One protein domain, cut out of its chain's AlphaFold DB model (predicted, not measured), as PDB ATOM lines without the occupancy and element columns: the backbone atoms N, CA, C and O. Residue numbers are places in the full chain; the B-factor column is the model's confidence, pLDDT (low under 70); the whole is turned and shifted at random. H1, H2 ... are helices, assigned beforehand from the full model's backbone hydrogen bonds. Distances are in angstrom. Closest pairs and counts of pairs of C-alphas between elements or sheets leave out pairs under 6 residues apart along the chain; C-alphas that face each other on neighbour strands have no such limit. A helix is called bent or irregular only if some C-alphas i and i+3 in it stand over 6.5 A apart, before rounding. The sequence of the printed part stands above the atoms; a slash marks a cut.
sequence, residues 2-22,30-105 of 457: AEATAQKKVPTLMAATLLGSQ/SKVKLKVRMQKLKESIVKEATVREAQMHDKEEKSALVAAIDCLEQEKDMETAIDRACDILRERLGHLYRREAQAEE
ATOM      1  N   ALA A   2      12.926  88.765 -15.316       34.34
ATOM      2  CA  ALA A   2      12.460  87.866 -16.392       34.34
ATOM      3  C   ALA A   2      11.246  87.019 -15.943       34.34
ATOM      4  O   ALA A   2      10.251  86.894 -16.653       34.34
ATOM      5  N   GLU A   3      11.273  86.581 -14.683       35.47
ATOM      6  CA  GLU A   3      10.160  85.935 -13.980       35.47
ATOM      7  C   GLU A   3       8.920  86.841 -13.808       35.47
ATOM      8  O   GLU A   3       7.794  86.360 -13.877       35.47
ATOM      9  N   ALA A   4       9.096  88.161 -13.665       41.94
ATOM     10  CA  ALA A   4       8.010  89.141 -13.533       41.94
ATOM     11  C   ALA A   4       7.371  89.485 -14.895       41.94
ATOM     12  O   ALA A   4       6.150  89.630 -14.997       41.94
ATOM     13  N   THR A   5       8.171  89.542 -15.968       41.62
ATOM     14  CA  THR A   5       7.680  89.660 -17.353       41.62
ATOM     15  C   THR A   5       6.937  88.394 -17.780       41.62
ATOM     16  O   THR A   5       5.855  88.488 -18.364       41.62
ATOM     17  N   ALA A   6       7.457  87.213 -17.418       43.16
ATOM     18  CA  ALA A   6       6.746  85.949 -17.570       43.16
ATOM     19  C   ALA A   6       5.420  85.985 -16.789       43.16
ATOM     20  O   ALA A   6       4.362  85.790 -17.381       43.16
ATOM     21  N   GLN A   7       5.430  86.369 -15.508       45.75
ATOM     22  CA  GLN A   7       4.230  86.447 -14.664       45.75
ATOM     23  C   GLN A   7       3.177  87.465 -15.139       45.75
ATOM     24  O   GLN A   7       1.989  87.215 -14.954       45.75
ATOM     25  N   LYS A   8       3.554  88.573 -15.798       50.53
ATOM     26  CA  LYS A   8       2.592  89.533 -16.384       50.53
ATOM     27  C   LYS A   8       1.857  88.991 -17.607       50.53
ATOM     28  O   LYS A   8       0.701  89.350 -17.823       50.53
ATOM     29  N   LYS A   9       2.510  88.154 -18.420       50.69
ATOM     30  CA  LYS A   9       1.904  87.590 -19.638       50.69
ATOM     31  C   LYS A   9       1.381  86.160 -19.441       50.69
ATOM     32  O   LYS A   9       0.614  85.697 -20.280       50.69
ATOM     33  N   VAL A  10       1.696  85.502 -18.317       47.53
ATOM     34  CA  VAL A  10       1.152  84.192 -17.896       47.53
ATOM     35  C   VAL A  10      -0.380  84.173 -17.820       47.53
ATOM     36  O   VAL A  10      -0.945  83.218 -18.336       47.53
ATOM     37  N   PRO A  11      -1.092  85.187 -17.286       52.34
ATOM     38  CA  PRO A  11      -2.556  85.218 -17.318       52.34
ATOM     39  C   PRO A  11      -3.119  85.252 -18.741       52.34
ATOM     40  O   PRO A  11      -4.089  84.562 -19.036       52.34
ATOM     41  N   THR A  12      -2.475  85.990 -19.646       54.44
ATOM     42  CA  THR A  12      -2.838  86.044 -21.070       54.44
ATOM     43  C   THR A  12      -2.538  84.717 -21.772       54.44
ATOM     44  O   THR A  12      -3.339  84.254 -22.582       54.44
ATOM     45  N   LEU A  13      -1.424  84.066 -21.418       51.62
ATOM     46  CA  LEU A  13      -1.059  82.731 -21.894       51.62
ATOM     47  C   LEU A  13      -2.044  81.665 -21.383       51.62
ATOM     48  O   LEU A  13      -2.500  80.828 -22.156       51.62
ATOM     49  N   MET A  14      -2.422  81.721 -20.106       55.00
ATOM     50  CA  MET A  14      -3.389  80.830 -19.454       55.00
ATOM     51  C   MET A  14      -4.794  81.020 -20.029       55.00
ATOM     52  O   MET A  14      -5.455  80.037 -20.350       55.00
ATOM     53  N   ALA A  15      -5.229  82.264 -20.244       57.56
ATOM     54  CA  ALA A  15      -6.508  82.577 -20.879       57.56
ATOM     55  C   ALA A  15      -6.567  82.072 -22.331       57.56
ATOM     56  O   ALA A  15      -7.562  81.471 -22.727       57.56
ATOM     57  N   ALA A  16      -5.488  82.239 -23.104       55.09
ATOM     58  CA  ALA A  16      -5.380  81.672 -24.448       55.09
ATOM     59  C   ALA A  16      -5.390  80.131 -24.425       55.09
ATOM     60  O   ALA A  16      -6.089  79.508 -25.218       55.09
ATOM     61  N   THR A  17      -4.694  79.505 -23.471       55.12
ATOM     62  CA  THR A  17      -4.675  78.038 -23.303       55.12
ATOM     63  C   THR A  17      -6.068  77.491 -22.964       55.12
ATOM     64  O   THR A  17      -6.516  76.507 -23.555       55.12
ATOM     65  N   LEU A  18      -6.785  78.161 -22.056       59.31
ATOM     66  CA  LEU A  18      -8.149  77.811 -21.656       59.31
ATOM     67  C   LEU A  18      -9.141  77.981 -22.814       59.31
ATOM     68  O   LEU A  18      -9.936  77.077 -23.067       59.31
ATOM     69  N   LEU A  19      -9.041  79.072 -23.578       57.19
ATOM     70  CA  LEU A  19      -9.854  79.287 -24.780       57.19
ATOM     71  C   LEU A  19      -9.604  78.203 -25.837       57.19
ATOM     72  O   LEU A  19     -10.559  77.672 -26.394       57.19
ATOM     73  N   GLY A  20      -8.348  77.796 -26.053       55.72
ATOM     74  CA  GLY A  20      -8.003  76.711 -26.978       55.72
ATOM     75  C   GLY A  20      -8.548  75.337 -26.567       55.72
ATOM     76  O   GLY A  20      -8.895  74.529 -27.431       55.72
ATOM     77  N   SER A  21      -8.667  75.083 -25.258       55.94
ATOM     78  CA  SER A  21      -9.214  73.832 -24.707       55.94
ATOM     79  C   SER A  21     -10.742  73.713 -24.824       55.94
ATOM     80  O   SER A  21     -11.264  72.601 -24.833       55.94
ATOM     81  N   GLN A  22     -11.452  74.839 -24.978       57.22
ATOM     82  CA  GLN A  22     -12.912  74.892 -25.134       57.22
ATOM     83  C   GLN A  22     -13.383  74.827 -26.599       57.22
ATOM     84  O   GLN A  22     -14.580  74.693 -26.853       57.22
ATOM     85  N   SER A  30      -8.311  77.225 -36.288       61.91
ATOM     86  CA  SER A  30      -8.252  78.197 -35.186       61.91
ATOM     87  C   SER A  30      -7.328  77.748 -34.053       61.91
ATOM     88  O   SER A  30      -6.631  78.577 -33.464       61.91
ATOM     89  N   LYS A  31      -7.227  76.436 -33.799       63.28
ATOM     90  CA  LYS A  31      -6.270  75.874 -32.827       63.28
ATOM     91  C   LYS A  31      -4.815  76.074 -33.251       63.28
ATOM     92  O   LYS A  31      -3.985  76.414 -32.408       63.28
ATOM     93  N   VAL A  32      -4.508  75.906 -34.540       68.38
ATOM     94  CA  VAL A  32      -3.160  76.159 -35.081       68.38
ATOM     95  C   VAL A  32      -2.806  77.644 -34.958       68.38
ATOM     96  O   VAL A  32      -1.761  77.978 -34.404       68.38
ATOM     97  N   LYS A  33      -3.718  78.550 -35.346       68.19
ATOM     98  CA  LYS A  33      -3.515  80.007 -35.215       68.19
ATOM     99  C   LYS A  33      -3.265  80.448 -33.770       68.19
ATOM    100  O   LYS A  33      -2.413  81.301 -33.522       68.19
ATOM    101  N   LEU A  34      -3.982  79.867 -32.809       67.69
ATOM    102  CA  LEU A  34      -3.809  80.183 -31.392       67.69
ATOM    103  C   LEU A  34      -2.452  79.707 -30.854       67.69
ATOM    104  O   LEU A  34      -1.788  80.468 -30.151       67.69
ATOM    105  N   LYS A  35      -2.011  78.496 -31.228       67.12
ATOM    106  CA  LYS A  35      -0.684  77.969 -30.864       67.12
ATOM    107  C   LYS A  35       0.449  78.844 -31.401       67.12
ATOM    108  O   LYS A  35       1.317  79.236 -30.626       67.12
ATOM    109  N   VAL A  36       0.394  79.227 -32.678       68.06
ATOM    110  CA  VAL A  36       1.391  80.121 -33.297       68.06
ATOM    111  C   VAL A  36       1.428  81.475 -32.580       68.06
ATOM    112  O   VAL A  36       2.497  81.991 -32.260       68.06
ATOM    113  N   ARG A  37       0.260  82.041 -32.241       66.81
ATOM    114  CA  ARG A  37       0.177  83.315 -31.508       66.81
ATOM    115  C   ARG A  37       0.756  83.221 -30.093       66.81
ATOM    116  O   ARG A  37       1.389  84.169 -29.633       66.81
ATOM    117  N   MET A  38       0.548  82.098 -29.407       64.19
ATOM    118  CA  MET A  38       1.134  81.847 -28.088       64.19
ATOM    119  C   MET A  38       2.656  81.701 -28.153       64.19
ATOM    120  O   MET A  38       3.346  82.256 -27.298       64.19
ATOM    121  N   GLN A  39       3.169  81.012 -29.172       67.75
ATOM    122  CA  GLN A  39       4.604  80.828 -29.376       67.75
ATOM    123  C   GLN A  39       5.305  82.165 -29.671       67.75
ATOM    124  O   GLN A  39       6.237  82.529 -28.956       67.75
ATOM    125  N   LYS A  40       4.764  82.981 -30.587       65.75
ATOM    126  CA  LYS A  40       5.281  84.337 -30.871       65.75
ATOM    127  C   LYS A  40       5.241  85.255 -29.649       65.75
ATOM    128  O   LYS A  40       6.151  86.050 -29.422       65.75
ATOM    129  N   LEU A  41       4.194  85.145 -28.827       63.97
ATOM    130  CA  LEU A  41       4.109  85.895 -27.576       63.97
ATOM    131  C   LEU A  41       5.199  85.455 -26.587       63.97
ATOM    132  O   LEU A  41       5.807  86.313 -25.949       63.97
ATOM    133  N   LYS A  42       5.458  84.147 -26.480       64.62
ATOM    134  CA  LYS A  42       6.523  83.580 -25.643       64.62
ATOM    135  C   LYS A  42       7.901  84.061 -26.103       64.62
ATOM    136  O   LYS A  42       8.651  84.582 -25.286       64.62
ATOM    137  N   GLU A  43       8.202  83.978 -27.394       65.69
ATOM    138  CA  GLU A  43       9.471  84.439 -27.975       65.69
ATOM    139  C   GLU A  43       9.674  85.947 -27.806       65.69
ATOM    140  O   GLU A  43      10.747  86.385 -27.401       65.69
ATOM    141  N   SER A  44       8.625  86.748 -28.017       59.88
ATOM    142  CA  SER A  44       8.663  88.194 -27.771       59.88
ATOM    143  C   SER A  44       8.963  88.523 -26.306       59.88
ATOM    144  O   SER A  44       9.747  89.432 -26.047       59.88
ATOM    145  N   ILE A  45       8.381  87.784 -25.351       61.91
ATOM    146  CA  ILE A  45       8.681  87.949 -23.919       61.91
ATOM    147  C   ILE A  45      10.144  87.625 -23.634       61.91
ATOM    148  O   ILE A  45      10.799  88.389 -22.929       61.91
ATOM    149  N   VAL A  46      10.639  86.500 -24.158       62.31
ATOM    150  CA  VAL A  46      12.019  86.060 -23.933       62.31
ATOM    151  C   VAL A  46      12.989  87.079 -24.522       62.31
ATOM    152  O   VAL A  46      13.835  87.584 -23.796       62.31
ATOM    153  N   LYS A  47      12.802  87.486 -25.782       59.00
ATOM    154  CA  LYS A  47      13.655  88.477 -26.452       59.00
ATOM    155  C   LYS A  47      13.661  89.823 -25.723       59.00
ATOM    156  O   LYS A  47      14.724  90.396 -25.505       59.00
ATOM    157  N   GLU A  48      12.491  90.320 -25.315       59.91
ATOM    158  CA  GLU A  48      12.364  91.569 -24.550       59.91
ATOM    159  C   GLU A  48      13.067  91.473 -23.186       59.91
ATOM    160  O   GLU A  48      13.742  92.417 -22.770       59.91
ATOM    161  N   ALA A  49      12.935  90.335 -22.498       58.81
ATOM    162  CA  ALA A  49      13.606  90.093 -21.226       58.81
ATOM    163  C   ALA A  49      15.132  90.039 -21.394       58.81
ATOM    164  O   ALA A  49      15.831  90.731 -20.660       58.81
ATOM    165  N   THR A  50      15.631  89.310 -22.395       61.59
ATOM    166  CA  THR A  50      17.065  89.186 -22.693       61.59
ATOM    167  C   THR A  50      17.695  90.530 -23.056       61.59
ATOM    168  O   THR A  50      18.756  90.867 -22.542       61.59
ATOM    169  N   VAL A  51      17.036  91.337 -23.898       57.59
ATOM    170  CA  VAL A  51      17.550  92.665 -24.282       57.59
ATOM    171  C   VAL A  51      17.619  93.598 -23.074       57.59
ATOM    172  O   VAL A  51      18.622  94.285 -22.890       57.59
ATOM    173  N   ARG A  52      16.588  93.616 -22.223       60.38
ATOM    174  CA  ARG A  52      16.598  94.451 -21.012       60.38
ATOM    175  C   ARG A  52      17.636  94.000 -20.000       60.38
ATOM    176  O   ARG A  52      18.270  94.839 -19.373       60.38
ATOM    177  N   GLU A  53      17.795  92.696 -19.832       69.38
ATOM    178  CA  GLU A  53      18.824  92.131 -18.969       69.38
ATOM    179  C   GLU A  53      20.225  92.533 -19.445       69.38
ATOM    180  O   GLU A  53      21.013  93.032 -18.646       69.38
ATOM    181  N   ALA A  54      20.502  92.445 -20.749       61.91
ATOM    182  CA  ALA A  54      21.753  92.929 -21.332       61.91
ATOM    183  C   ALA A  54      21.967  94.437 -21.096       61.91
ATOM    184  O   ALA A  54      23.010  94.836 -20.590       61.91
ATOM    185  N   GLN A  55      20.953  95.270 -21.356       61.31
ATOM    186  CA  GLN A  55      21.036  96.720 -21.141       61.31
ATOM    187  C   GLN A  55      21.281  97.104 -19.674       61.31
ATOM    188  O   GLN A  55      21.991  98.070 -19.398       61.31
ATOM    189  N   MET A  56      20.686  96.373 -18.727       70.12
ATOM    190  CA  MET A  56      20.943  96.591 -17.302       70.12
ATOM    191  C   MET A  56      22.386  96.246 -16.951       70.12
ATOM    192  O   MET A  56      23.047  97.038 -16.285       70.12
ATOM    193  N   HIS A  57      22.885  95.111 -17.442       74.12
ATOM    194  CA  HIS A  57      24.272  94.721 -17.224       74.12
ATOM    195  C   HIS A  57      25.246  95.752 -17.801       74.12
ATOM    196  O   HIS A  57      26.139  96.185 -17.080       74.12
ATOM    197  N   ASP A  58      25.026  96.223 -19.030       70.62
ATOM    198  CA  ASP A  58      25.861  97.258 -19.654       70.62
ATOM    199  C   ASP A  58      25.855  98.563 -18.847       70.62
ATOM    200  O   ASP A  58      26.887  99.221 -18.692       70.62
ATOM    201  N   LYS A  59      24.695  98.937 -18.292       72.62
ATOM    202  CA  LYS A  59      24.569 100.118 -17.434       72.62
ATOM    203  C   LYS A  59      25.357  99.958 -16.135       72.62
ATOM    204  O   LYS A  59      26.034 100.899 -15.732       72.62
ATOM    205  N   GLU A  60      25.289  98.794 -15.497       76.06
ATOM    206  CA  GLU A  60      26.057  98.508 -14.285       76.06
ATOM    207  C   GLU A  60      27.569  98.478 -14.544       76.06
ATOM    208  O   GLU A  60      28.317  99.052 -13.755       76.06
ATOM    209  N   GLU A  61      28.021  97.865 -15.649       81.31
ATOM    210  CA  GLU A  61      29.443  97.880 -16.027       81.31
ATOM    211  C   GLU A  61      29.921  99.310 -16.253       81.31
ATOM    212  O   GLU A  61      30.952  99.725 -15.723       81.31
ATOM    213  N   LYS A  62      29.135 100.101 -16.993       75.19
ATOM    214  CA  LYS A  62      29.445 101.509 -17.231       75.19
ATOM    215  C   LYS A  62      29.543 102.283 -15.917       75.19
ATOM    216  O   LYS A  62      30.493 103.038 -15.744       75.19
ATOM    217  N   SER A  63      28.600 102.098 -14.995       78.38
ATOM    218  CA  SER A  63      28.620 102.771 -13.691       78.38
ATOM    219  C   SER A  63      29.837 102.387 -12.848       78.38
ATOM    220  O   SER A  63      30.460 103.273 -12.271       78.38
ATOM    221  N   ALA A  64      30.213 101.104 -12.806       78.06
ATOM    222  CA  ALA A  64      31.391 100.654 -12.063       78.06
ATOM    223  C   ALA A  64      32.696 101.215 -12.654       78.06
ATOM    224  O   ALA A  64      33.571 101.657 -11.910       78.06
ATOM    225  N   LEU A  65      32.811 101.251 -13.987       81.69
ATOM    226  CA  LEU A  65      33.972 101.823 -14.673       81.69
ATOM    227  C   LEU A  65      34.084 103.332 -14.450       81.69
ATOM    228  O   LEU A  65      35.171 103.818 -14.158       81.69
ATOM    229  N   VAL A  66      32.968 104.061 -14.547       85.81
ATOM    230  CA  VAL A  66      32.936 105.506 -14.272       85.81
ATOM    231  C   VAL A  66      33.345 105.781 -12.828       85.81
ATOM    232  O   VAL A  66      34.245 106.580 -12.609       85.81
ATOM    233  N   ALA A  67      32.790 105.053 -11.855       80.31
ATOM    234  CA  ALA A  67      33.146 105.231 -10.448       80.31
ATOM    235  C   ALA A  67      34.634 104.945 -10.169       80.31
ATOM    236  O   ALA A  67      35.263 105.650  -9.380       80.31
ATOM    237  N   ALA A  68      35.215 103.933 -10.824       86.50
ATOM    238  CA  ALA A  68      36.640 103.639 -10.703       86.50
ATOM    239  C   ALA A  68      37.518 104.736 -11.334       86.50
ATOM    240  O   ALA A  68      38.539 105.098 -10.754       86.50
ATOM    241  N   ILE A  69      37.116 105.289 -12.486       88.25
ATOM    242  CA  ILE A  69      37.805 106.418 -13.132       88.25
ATOM    243  C   ILE A  69      37.724 107.666 -12.249       88.25
ATOM    244  O   ILE A  69      38.754 108.275 -11.975       88.25
ATOM    245  N   ASP A  70      36.544 107.990 -11.723       87.69
ATOM    246  CA  ASP A  70      36.344 109.140 -10.837       87.69
ATOM    247  C   ASP A  70      37.227 109.048  -9.585       87.69
ATOM    248  O   ASP A  70      37.828 110.045  -9.177       87.69
ATOM    249  N   CYS A  71      37.376 107.848  -9.005       89.12
ATOM    250  CA  CYS A  71      38.292 107.626  -7.883       89.12
ATOM    251  C   CYS A  71      39.743 107.980  -8.242       89.12
ATOM    252  O   CYS A  71      40.450 108.541  -7.411       89.12
ATOM    253  N   LEU A  72      40.180 107.673  -9.465       90.38
ATOM    254  CA  LEU A  72      41.543 107.940  -9.933       90.38
ATOM    255  C   LEU A  72      41.766 109.407 -10.322       90.38
ATOM    256  O   LEU A  72      42.883 109.903 -10.191       90.38
ATOM    257  N   GLU A  73      40.732 110.097 -10.806       87.56
ATOM    258  CA  GLU A  73      40.836 111.481 -11.281       87.56
ATOM    259  C   GLU A  73      40.668 112.524 -10.168       87.56
ATOM    260  O   GLU A  73      41.270 113.598 -10.235       87.56
ATOM    261  N   GLN A  74      39.847 112.235  -9.154       85.81
ATOM    262  CA  GLN A  74      39.414 113.239  -8.174       85.81
ATOM    263  C   GLN A  74      40.155 113.163  -6.831       85.81
ATOM    264  O   GLN A  74      40.169 114.141  -6.078       85.81
ATOM    265  N   GLU A  75      40.777 112.028  -6.511       87.56
ATOM    266  CA  GLU A  75      41.434 111.813  -5.222       87.56
ATOM    267  C   GLU A  75      42.866 112.380  -5.218       87.56
ATOM    268  O   GLU A  75      43.654 112.176  -6.141       87.56
ATOM    269  N   LYS A  76      43.220 113.130  -4.163       84.62
ATOM    270  CA  LYS A  76      44.536 113.799  -4.068       84.62
ATOM    271  C   LYS A  76      45.654 112.851  -3.654       84.62
ATOM    272  O   LYS A  76      46.819 113.114  -3.953       84.62
ATOM    273  N   ASP A  77      45.295 111.802  -2.923       94.25
ATOM    274  CA  ASP A  77      46.207 110.742  -2.530       94.25
ATOM    275  C   ASP A  77      46.090 109.570  -3.503       94.25
ATOM    276  O   ASP A  77      45.095 108.846  -3.524       94.25
ATOM    277  N   MET A  78      47.130 109.394  -4.314       92.88
ATOM    278  CA  MET A  78      47.137 108.416  -5.395       92.88
ATOM    279  C   MET A  78      47.119 106.971  -4.887       92.88
ATOM    280  O   MET A  78      46.583 106.104  -5.569       92.88
ATOM    281  N   GLU A  79      47.658 106.701  -3.695       93.12
ATOM    282  CA  GLU A  79      47.642 105.355  -3.107       93.12
ATOM    283  C   GLU A  79      46.213 104.971  -2.689       93.12
ATOM    284  O   GLU A  79      45.690 103.949  -3.135       93.12
ATOM    285  N   THR A  80      45.518 105.866  -1.978       87.19
ATOM    286  CA  THR A  80      44.091 105.704  -1.640       87.19
ATOM    287  C   THR A  80      43.191 105.624  -2.883       87.19
ATOM    288  O   THR A  80      42.232 104.847  -2.907       87.19
ATOM    289  N   ALA A  81      43.487 106.411  -3.923       87.50
ATOM    290  CA  ALA A  81      42.759 106.406  -5.193       87.50
ATOM    291  C   ALA A  81      42.815 105.033  -5.882       87.50
ATOM    292  O   ALA A  81      41.790 104.493  -6.309       87.50
ATOM    293  N   ILE A  82      44.025 104.467  -5.955       93.38
ATOM    294  CA  ILE A  82      44.289 103.162  -6.561       93.38
ATOM    295  C   ILE A  82      43.587 102.062  -5.769       93.38
ATOM    296  O   ILE A  82      42.912 101.234  -6.378       93.38
ATOM    297  N   ASP A  83      43.681 102.077  -4.438       90.44
ATOM    298  CA  ASP A  83      43.041 101.061  -3.598       90.44
ATOM    299  C   ASP A  83      41.517 101.052  -3.777       90.44
ATOM    300  O   ASP A  83      40.929  99.997  -4.029       90.44
ATOM    301  N   ARG A  84      40.875 102.228  -3.771       82.62
ATOM    302  CA  ARG A  84      39.424 102.348  -3.992       82.62
ATOM    303  C   ARG A  84      38.995 101.893  -5.382       82.62
ATOM    304  O   ARG A  84      38.021 101.150  -5.509       82.62
ATOM    305  N   ALA A  85      39.719 102.304  -6.422       88.06
ATOM    306  CA  ALA A  85      39.435 101.866  -7.785       88.06
ATOM    307  C   ALA A  85      39.615 100.343  -7.927       88.06
ATOM    308  O   ALA A  85      38.781  99.670  -8.535       88.06
ATOM    309  N   CYS A  86      40.666  99.776  -7.325       89.00
ATOM    310  CA  CYS A  86      40.888  98.334  -7.292       89.00
ATOM    311  C   CYS A  86      39.767  97.586  -6.567       89.00
ATOM    312  O   CYS A  86      39.368  96.522  -7.039       89.00
ATOM    313  N   ASP A  87      39.242  98.114  -5.466       84.62
ATOM    314  CA  ASP A  87      38.157  97.470  -4.726       84.62
ATOM    315  C   ASP A  87      36.845  97.457  -5.521       84.62
ATOM    316  O   ASP A  87      36.234  96.393  -5.649       84.62
ATOM    317  N   ILE A  88      36.482  98.573  -6.168       83.06
ATOM    318  CA  ILE A  88      35.319  98.654  -7.076       83.06
ATOM    319  C   ILE A  88      35.449  97.627  -8.212       83.06
ATOM    320  O   ILE A  88      34.512  96.880  -8.513       83.06
ATOM    321  N   LEU A  89      36.630  97.548  -8.836       88.38
ATOM    322  CA  LEU A  89      36.879  96.627  -9.947       88.38
ATOM    323  C   LEU A  89      36.900  95.158  -9.498       88.38
ATOM    324  O   LEU A  89      36.383  94.300 -10.214       88.38
ATOM    325  N   ARG A  90      37.449  94.845  -8.317       86.94
ATOM    326  CA  ARG A  90      37.446  93.482  -7.749       86.94
ATOM    327  C   ARG A  90      36.042  93.025  -7.389       86.94
ATOM    328  O   ARG A  90      35.687  91.882  -7.681       86.94
ATOM    329  N   GLU A  91      35.245  93.900  -6.780       80.81
ATOM    330  CA  GLU A  91      33.843  93.616  -6.490       80.81
ATOM    331  C   GLU A  91      33.094  93.299  -7.788       80.81
ATOM    332  O   GLU A  91      32.457  92.243  -7.894       80.81
ATOM    333  N   ARG A  92      33.257  94.143  -8.820       87.75
ATOM    334  CA  ARG A  92      32.604  93.935 -10.117       87.75
ATOM    335  C   ARG A  92      33.063  92.656 -10.814       87.75
ATOM    336  O   ARG A  92      32.226  91.892 -11.293       87.75
ATOM    337  N   LEU A  93      34.361  92.366 -10.797       81.81
ATOM    338  CA  LEU A  93      34.906  91.118 -11.327       81.81
ATOM    339  C   LEU A  93      34.301  89.891 -10.618       81.81
ATOM    340  O   LEU A  93      33.934  88.913 -11.267       81.81
ATOM    341  N   GLY A  94      34.097  89.966  -9.300       78.81
ATOM    342  CA  GLY A  94      33.400  88.930  -8.537       78.81
ATOM    343  C   GLY A  94      31.939  88.730  -8.964       78.81
ATOM    344  O   GLY A  94      31.450  87.598  -8.974       78.81
ATOM    345  N   HIS A  95      31.234  89.799  -9.346       74.75
ATOM    346  CA  HIS A  95      29.888  89.697  -9.918       74.75
ATOM    347  C   HIS A  95      29.888  89.027 -11.295       74.75
ATOM    348  O   HIS A  95      29.022  88.188 -11.550       74.75
ATOM    349  N   LEU A  96      30.860  89.346 -12.152       77.38
ATOM    350  CA  LEU A  96      31.000  88.727 -13.471       77.38
ATOM    351  C   LEU A  96      31.268  87.221 -13.376       77.38
ATOM    352  O   LEU A  96      30.570  86.454 -14.034       77.38
ATOM    353  N   TYR A  97      32.162  86.779 -12.486       80.44
ATOM    354  CA  TYR A  97      32.415  85.345 -12.288       80.44
ATOM    355  C   TYR A  97      31.184  84.573 -11.806       80.44
ATOM    356  O   TYR A  97      30.911  83.471 -12.280       80.44
ATOM    357  N   ARG A  98      30.395  85.147 -10.887       77.12
ATOM    358  CA  ARG A  98      29.136  84.519 -10.444       77.12
ATOM    359  C   ARG A  98      28.135  84.374 -11.590       77.12
ATOM    360  O   ARG A  98      27.413  83.384 -11.638       77.12
ATOM    361  N   ARG A  99      28.096  85.350 -12.503       74.81
ATOM    362  CA  ARG A  99      27.213  85.333 -13.676       74.81
ATOM    363  C   ARG A  99      27.663  84.315 -14.718       74.81
ATOM    364  O   ARG A  99      26.822  83.605 -15.253       74.81
ATOM    365  N   GLU A 100      28.962  84.230 -14.983       76.19
ATOM    366  CA  GLU A 100      29.535  83.239 -15.897       76.19
ATOM    367  C   GLU A 100      29.211  81.812 -15.431       76.19
ATOM    368  O   GLU A 100      28.650  81.033 -16.198       76.19
ATOM    369  N   ALA A 101      29.407  81.523 -14.139       71.56
ATOM    370  CA  ALA A 101      29.055  80.231 -13.549       71.56
ATOM    371  C   ALA A 101      27.551  79.899 -13.674       71.56
ATOM    372  O   ALA A 101      27.187  78.774 -14.012       71.56
ATOM    373  N   GLN A 102      26.665  80.878 -13.455       71.06
ATOM    374  CA  GLN A 102      25.217  80.697 -13.638       71.06
ATOM    375  C   GLN A 102      24.831  80.465 -15.107       71.06
ATOM    376  O   GLN A 102      23.930  79.681 -15.397       71.06
ATOM    377  N   ALA A 103      25.500  81.136 -16.047       67.81
ATOM    378  CA  ALA A 103      25.242  80.966 -17.473       67.81
ATOM    379  C   ALA A 103      25.669  79.575 -17.974       67.81
ATOM    380  O   ALA A 103      24.963  78.981 -18.790       67.81
ATOM    381  N   GLU A 104      26.783  79.038 -17.470       69.81
ATOM    382  CA  GLU A 104      27.226  77.668 -17.760       69.81
ATOM    383  C   GLU A 104      26.255  76.616 -17.207       69.81
ATOM    384  O   GLU A 104      25.911  75.669 -17.916       69.81
ATOM    385  N   GLU A 105      25.737  76.821 -15.991       66.94
ATOM    386  CA  GLU A 105      24.729  75.950 -15.371       66.94
ATOM    387  C   GLU A 105      23.422  75.913 -16.187       66.94
ATOM    388  O   GLU A 105      22.857  74.845 -16.427       66.94
TER     389      GLU A 105
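What this domain is: This is residues 2 to 22 and 30 to 105 of the 457 residues of an uncharacterized protein of Chloropicon primus (UniProt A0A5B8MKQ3). One long helix, H2, makes the length of a rod; H1 runs beside its first part, and H3 folds back from its far end as a narrow V whose residues 97 to 105 stick out. The 97 printed residues hold three named helices, H1, H2, H3 in chain order, and no named strand: all helix. The whole is extended, with a radius of gyration of the C-alphas of 22.0 A and spans of 73 by 26 by 16 A.

Where its parts are: H1, residues 2 to 21, starts at C-alpha 2 (12.460, 87.866, -16.392) and measures 27.1 A. It has a kink of 42 degrees near residue 9 and is only just irregular: C-alphas 8 and 11 are 6.8 A apart. H2, residues 30 to 74, measures 65.0 A. H3, residues 78 to 105, measures 40.7 A and ends at C-alpha 105 (24.729, 75.950, -15.371).

How they stand to each other: H1 touches H2 at residues 31 to 50 of H2 alone, at a shallow tilt of 3 degrees, opposite ways; the closest C-alphas, of Ala 2 and Ala 49, are 5.4 A apart. H2 and H3 form a helical hairpin over a tight link and touch at residues 61 to 72 of H2 alone, at a shallow tilt of 19 degrees, opposite ways; the closest C-alphas, of Ala 68 and Ala 85, are 4.4 A apart. H1 and H3 are apart. Every O i to N i+4 pair is within hydrogen-bond range in H2 and H3, and 14 of 16 in H1.

The domain as a whole: The C-alphas farthest apart, of Gln 22 and Asp 77, are 72.7 A apart. Residues 23 to 29 are not printed; C-alphas 22 and 30 are 11.6 A apart across this cut. The pLDDT is under 70 at residues 2 to 22, 30 to 55 and 103 to 105.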